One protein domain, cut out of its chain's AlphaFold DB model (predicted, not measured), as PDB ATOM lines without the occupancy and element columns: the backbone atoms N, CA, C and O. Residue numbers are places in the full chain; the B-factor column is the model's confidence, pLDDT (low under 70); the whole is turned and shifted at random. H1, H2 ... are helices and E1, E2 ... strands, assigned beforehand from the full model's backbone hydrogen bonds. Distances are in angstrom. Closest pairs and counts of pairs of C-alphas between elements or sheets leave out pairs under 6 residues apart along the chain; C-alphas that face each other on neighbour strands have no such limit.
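Overview. This is residues 41 to 85 of the 85 residues of an uncharacterized protein of Parapusillimonas sp. SGNA-6 (UniProt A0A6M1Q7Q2). With little regular structure, the chain makes a loose, open loop: the hairpin of E1 and E2 lies at one end, the short helix H1 sticks out at the other, and residues 76 to 85 fold back from H1. Of 45 printed residues, 16 are in named elements, E1, E2 and H1 in that order, class mixed; the sheet, E1 - E2, is antiparallel. It is loose, radius of gyration of the C-alphas 13.2 A, spans 31 by 28 by 17 A.

Along the chain. Find C-alpha 49 at (-33.644, -30.779, -21.413); E1 runs from there to residue 53, 12.1 A. E2, residues 56 to 60, covers 12.0 A. H1, residues 70 to 75, ends at C-alpha 75, (-46.843, -7.668, -8.722).

Arrangement. In the hairpin, directions differ by 144 degrees; look for N 51 and O 58, 2.9 A, within hydrogen-bond range. H1 and E1 are apart; in H1 every O i to N i+4 pair is within range.

Size, cuts and confidence. The farthest C-alphas, Glu 71 and Phe 85, are 33.4 A apart. The printed part has no cut and no long link; pLDDT is under 70 at residues 84 to 85.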
ATOM      1  N   PHE A  41     -30.355 -23.908  -6.117       89.06
ATOM      2  CA  PHE A  41     -30.331 -25.173  -6.843       89.06
ATOM      3  C   PHE A  41     -28.891 -25.518  -7.207       89.06
ATOM      4  O   PHE A  41     -28.223 -24.778  -7.926       89.06
ATOM      5  N   LEU A  42     -28.402 -26.649  -6.700       89.31
ATOM      6  CA  LEU A  42     -27.085 -27.151  -7.077       89.31
ATOM      7  C   LEU A  42     -27.140 -27.703  -8.509       89.31
ATOM      8  O   LEU A  42     -28.102 -28.407  -8.819       89.31
ATOM      9  N   PRO A  43     -26.118 -27.480  -9.360       86.25
ATOM     10  CA  PRO A  43     -26.121 -27.966 -10.743       86.25
ATOM     11  C   PRO A  43     -26.388 -29.470 -10.880       86.25
ATOM     12  O   PRO A  43     -27.091 -29.886 -11.792       86.25
ATOM     13  N   ALA A  44     -25.893 -30.277  -9.935       88.00
ATOM     14  CA  ALA A  44     -26.116 -31.725  -9.896       88.00
ATOM     15  C   ALA A  44     -27.595 -32.127  -9.722       88.00
ATOM     16  O   ALA A  44     -27.971 -33.242 -10.069       88.00
ATOM     17  N   ASN A  45     -28.434 -31.223  -9.210       89.19
ATOM     18  CA  ASN A  45     -29.856 -31.461  -8.968       89.19
ATOM     19  C   ASN A  45     -30.740 -30.917 -10.102       89.19
ATOM     20  O   ASN A  45     -31.965 -31.002 -10.019       89.19
ATOM     21  N   ILE A  46     -30.143 -30.337 -11.147       90.25
ATOM     22  CA  ILE A  46     -30.868 -29.750 -12.271       90.25
ATOM     23  C   ILE A  46     -30.849 -30.737 -13.437       90.25
ATOM     24  O   ILE A  46     -29.798 -31.093 -13.963       90.25
ATOM     25  N   THR A  47     -32.035 -31.160 -13.874       92.44
ATOM     26  CA  THR A  47     -32.180 -31.955 -15.098       92.44
ATOM     27  C   THR A  47     -32.407 -31.031 -16.287       92.44
ATOM     28  O   THR A  47     -33.496 -30.483 -16.459       92.44
ATOM     29  N   TRP A  48     -31.381 -30.887 -17.121       91.06
ATOM     30  CA  TRP A  48     -31.436 -30.090 -18.341       91.06
ATOM     31  C   TRP A  48     -32.062 -30.868 -19.500       91.06
ATOM     32  O   TRP A  48     -31.746 -32.036 -19.729       91.06
ATOM     33  N   ARG A  49     -32.946 -30.213 -20.254       93.19
ATOM     34  CA  ARG A  49     -33.644 -30.779 -21.413       93.19
ATOM     35  C   ARG A  49     -33.447 -29.886 -22.629       93.19
ATOM     36  O   ARG A  49     -33.692 -28.681 -22.565       93.19
ATOM     37  N   GLN A  50     -33.031 -30.485 -23.738       95.44
ATOM     38  CA  GLN A  50     -33.030 -29.807 -25.030       95.44
ATOM     39  C   GLN A  50     -34.465 -29.618 -25.517       95.44
ATOM     40  O   GLN A  50     -35.297 -30.517 -25.396       95.44
ATOM     41  N   THR A  51     -34.753 -28.442 -26.057       95.38
ATOM     42  CA  THR A  51     -36.053 -28.105 -26.631       95.38
ATOM     43  C   THR A  51     -35.878 -27.083 -27.746       95.38
ATOM     44  O   THR A  51     -34.836 -26.436 -27.848       95.38
ATOM     45  N   THR A  52     -36.905 -26.914 -28.567       96.25
ATOM     46  CA  THR A  52     -36.951 -25.874 -29.593       96.25
ATOM     47  C   THR A  52     -38.128 -24.958 -29.291       96.25
ATOM     48  O   THR A  52     -39.280 -25.387 -29.324       96.25
ATOM     49  N   LEU A  53     -37.844 -23.690 -28.994       92.56
ATOM     50  CA  LEU A  53     -38.857 -22.662 -28.753       92.56
ATOM     51  C   LEU A  53     -38.779 -21.645 -29.884       92.56
ATOM     52  O   LEU A  53     -37.730 -21.050 -30.120       92.56
ATOM     53  N   TYR A  54     -39.887 -21.479 -30.609       94.25
ATOM     54  CA  TYR A  54     -39.984 -20.554 -31.745       94.25
ATOM     55  C   TYR A  54     -38.882 -20.754 -32.807       94.25
ATOM     56  O   TYR A  54     -38.384 -19.795 -33.387       94.25
ATOM     57  N   GLY A  55     -38.483 -22.008 -33.056       94.94
ATOM     58  CA  GLY A  55     -37.444 -22.358 -34.037       94.94
ATOM     59  C   GLY A  55     -36.001 -22.228 -33.536       94.94
ATOM     60  O   GLY A  55     -35.077 -22.608 -34.250       94.94
ATOM     61  N   THR A  56     -35.795 -21.760 -32.305       96.12
ATOM     62  CA  THR A  56     -34.473 -21.654 -31.678       96.12
ATOM     63  C   THR A  56     -34.260 -22.809 -30.709       96.12
ATOM     64  O   THR A  56     -35.144 -23.141 -29.919       96.12
ATOM     65  N   ASN A  57     -33.082 -23.434 -30.761       96.38
ATOM     66  CA  ASN A  57     -32.716 -24.506 -29.842       96.38
ATOM     67  C   ASN A  57     -32.304 -23.932 -28.485       96.38
ATOM     68  O   ASN A  57     -31.411 -23.091 -28.401       96.38
ATOM     69  N   TYR A  58     -32.931 -24.435 -27.429       93.12
ATOM     70  CA  TYR A  58     -32.662 -24.082 -26.045       93.12
ATOM     71  C   TYR A  58     -32.317 -25.320 -25.230       93.12
ATOM     72  O   TYR A  58     -32.729 -26.442 -25.532       93.12
ATOM     73  N   VAL A  59     -31.610 -25.083 -24.131       91.31
ATOM     74  CA  VAL A  59     -31.492 -26.026 -23.025       91.31
ATOM     75  C   VAL A  59     -32.258 -25.420 -21.856       91.31
ATOM     76  O   VAL A  59     -32.006 -24.285 -21.463       91.31
ATOM     77  N   THR A  60     -33.245 -26.149 -21.351       91.56
ATOM     78  CA  THR A  60     -34.183 -25.666 -20.329       91.56
ATOM     79  C   THR A  60     -34.184 -26.595 -19.127       91.56
ATOM     80  O   THR A  60     -33.850 -27.774 -19.245       91.56
ATOM     81  N   ALA A  61     -34.560 -26.071 -17.967       91.25
ATOM     82  CA  ALA A  61     -34.824 -26.853 -16.770       91.25
ATOM     83  C   ALA A  61     -36.130 -26.371 -16.137       91.25
ATOM     84  O   ALA A  61     -36.438 -25.180 -16.173       91.25
ATOM     85  N   SER A  62     -36.885 -27.299 -15.554       91.12
ATOM     86  CA  SER A  62     -38.078 -26.993 -14.764       91.12
ATOM     87  C   SER A  62     -37.737 -27.149 -13.289       91.12
ATOM     88  O   SER A  62     -37.264 -28.207 -12.874       91.12
ATOM     89  N   LEU A  63     -37.955 -26.089 -12.514       90.69
ATOM     90  CA  LEU A  63     -37.685 -26.036 -11.081       90.69
ATOM     91  C   LEU A  63     -39.002 -25.760 -10.355       90.69
ATOM     92  O   LEU A  63     -39.694 -24.808 -10.706       90.69
ATOM     93  N   ASP A  64     -39.338 -26.587  -9.365       89.56
ATOM     94  CA  ASP A  64     -40.565 -26.420  -8.583       89.56
ATOM     95  C   ASP A  64     -40.346 -25.448  -7.407       89.56
ATOM     96  O   ASP A  64     -39.460 -25.627  -6.553       89.56
ATOM     97  N   LEU A  65     -41.140 -24.379  -7.418       91.62
ATOM     98  CA  LEU A  65     -41.060 -23.213  -6.542       91.62
ATOM     99  C   LEU A  65     -42.486 -22.790  -6.148       91.62
ATOM    100  O   LEU A  65     -43.016 -21.838  -6.726       91.62
ATOM    101  N   PRO A  66     -43.125 -23.478  -5.180       91.81
ATOM    102  CA  PRO A  66     -44.467 -23.121  -4.703       91.81
ATOM    103  C   PRO A  66     -44.533 -21.717  -4.080       91.81
ATOM    104  O   PRO A  66     -45.617 -21.173  -3.885       91.81
ATOM    105  N   GLU A  67     -43.382 -21.122  -3.765       91.00
ATOM    106  CA  GLU A  67     -43.262 -19.763  -3.246       91.00
ATOM    107  C   GLU A  67     -43.510 -18.689  -4.324       91.00
ATOM    108  O   GLU A  67     -43.763 -17.533  -3.986       91.00
ATOM    109  N   ILE A  68     -43.479 -19.053  -5.612       92.94
ATOM    110  CA  ILE A  68     -43.930 -18.181  -6.703       92.94
ATOM    111  C   ILE A  68     -45.455 -18.305  -6.805       92.94
ATOM    112  O   ILE A  68     -45.988 -19.127  -7.547       92.94
ATOM    113  N   THR A  69     -46.151 -17.494  -6.011       93.88
ATOM    114  CA  THR A  69     -47.620 -17.425  -5.960       93.88
ATOM    115  C   THR A  69     -48.186 -16.453  -7.004       93.88
ATOM    116  O   THR A  69     -47.447 -15.678  -7.614       93.88
ATOM    117  N   ASP A  70     -49.514 -16.417  -7.164       94.75
ATOM    118  CA  ASP A  70     -50.195 -15.440  -8.032       94.75
ATOM    119  C   ASP A  70     -49.876 -13.984  -7.657       94.75
ATOM    120  O   ASP A  70     -49.807 -13.117  -8.526       94.75
ATOM    121  N   GLU A  71     -49.645 -13.697  -6.376       91.88
ATOM    122  CA  GLU A  71     -49.237 -12.365  -5.923       91.88
ATOM    123  C   GLU A  71     -47.855 -11.991  -6.480       91.88
ATOM    124  O   GLU A  71     -47.661 -10.891  -7.004       91.88
ATOM    125  N   VAL A  72     -46.912 -12.941  -6.461       92.88
ATOM    126  CA  VAL A  72     -45.578 -12.756  -7.045       92.88
ATOM    127  C   VAL A  72     -45.663 -12.612  -8.565       92.88
ATOM    128  O   VAL A  72     -44.967 -11.768  -9.128       92.88
ATOM    129  N   LEU A  73     -46.533 -13.376  -9.233       92.75
ATOM    130  CA  LEU A  73     -46.723 -13.292 -10.686       92.75
ATOM    131  C   LEU A  73     -47.318 -11.953 -11.140       92.75
ATOM    132  O   LEU A  73     -46.940 -11.452 -12.198       92.75
ATOM    133  N   ASN A  74     -48.239 -11.375 -10.364       96.06
ATOM    134  CA  ASN A  74     -48.966 -10.165 -10.761       96.06
ATOM    135  C   ASN A  74     -48.319  -8.853 -10.288       96.06
ATOM    136  O   ASN A  74     -48.619  -7.800 -10.849       96.06
ATOM    137  N   GLY A  75     -47.453  -8.887  -9.270       91.94
ATOM    138  CA  GLY A  75     -46.843  -7.668  -8.722       91.94
ATOM    139  C   GLY A  75     -45.465  -7.839  -8.086       91.94
ATOM    140  O   GLY A  75     -44.906  -6.862  -7.586       91.94
ATOM    141  N   GLY A  76     -44.912  -9.050  -8.085       91.69
ATOM    142  CA  GLY A  76     -43.595  -9.338  -7.529       91.69
ATOM    143  C   GLY A  76     -42.458  -9.189  -8.540       91.69
ATOM    144  O   GLY A  76     -42.633  -8.788  -9.690       91.69
ATOM    145  N   SER A  77     -41.254  -9.549  -8.095       92.88
ATOM    146  CA  SER A  77     -40.098  -9.725  -8.974       92.88
ATOM    147  C   SER A  77     -39.429 -11.065  -8.695       92.88
ATOM    148  O   SER A  77     -39.261 -11.460  -7.542       92.88
ATOM    149  N   VAL A  78     -39.039 -11.760  -9.763       93.44
ATOM    150  CA  VAL A  78     -38.276 -13.009  -9.687       93.44
ATOM    151  C   VAL A  78     -36.929 -12.768 -10.349       93.44
ATOM    152  O   VAL A  78     -36.858 -12.419 -11.526       93.44
ATOM    153  N   GLN A  79     -35.854 -12.938  -9.582       92.62
ATOM    154  CA  GLN A  79     -34.484 -12.778 -10.060       92.62
ATOM    155  C   GLN A  79     -33.768 -14.120  -9.968       92.62
ATOM    156  O   GLN A  79     -33.721 -14.738  -8.906       92.62
ATOM    157  N   VAL A  80     -33.214 -14.570 -11.093       89.69
ATOM    158  CA  VAL A  80     -32.461 -15.823 -11.180       89.69
ATOM    159  C   VAL A  80     -31.002 -15.485 -11.429       89.69
ATOM    160  O   VAL A  80     -30.672 -14.815 -12.404       89.69
ATOM    161  N   TYR A  81     -30.129 -15.971 -10.552       89.50
ATOM    162  CA  TYR A  81     -28.685 -15.824 -10.678       89.50
ATOM    163  C   TYR A  81     -28.062 -17.198 -10.887       89.50
ATOM    164  O   TYR A  81     -28.371 -18.147 -10.167       89.50
ATOM    165  N   GLY A  82     -27.170 -17.302 -11.863       83.56
ATOM    166  CA  GLY A  82     -26.462 -18.535 -12.162       83.56
ATOM    167  C   GLY A  82     -25.297 -18.282 -13.108       83.56
ATOM    168  O   GLY A  82     -25.312 -17.322 -13.877       83.56
ATOM    169  N   GLY A  83     -24.284 -19.140 -13.026       71.62
ATOM    170  CA  GLY A  83     -23.195 -19.209 -13.995       71.62
ATOM    171  C   GLY A  83     -23.331 -20.484 -14.818       71.62
ATOM    172  O   GLY A  83     -23.546 -21.558 -14.255       71.62
ATOM    173  N   PHE A  84     -23.212 -20.361 -16.136       62.44
ATOM    174  CA  PHE A  84     -23.002 -21.505 -17.019       62.44
ATOM    175  C   PHE A  84     -21.491 -21.742 -17.088       62.44
ATOM    176  O   PHE A  84     -20.743 -20.794 -17.330       62.44
ATOM    177  N   PHE A  85     -21.053 -22.960 -16.774       56.22
ATOM    178  CA  PHE A  85     -19.657 -23.385 -16.913       56.22
ATOM    179  C   PHE A  85     -19.306 -23.664 -18.375       56.22
ATOM    180  O   PHE A  85     -20.206 -24.121 -19.118       56.22
TER     181      PHE A  85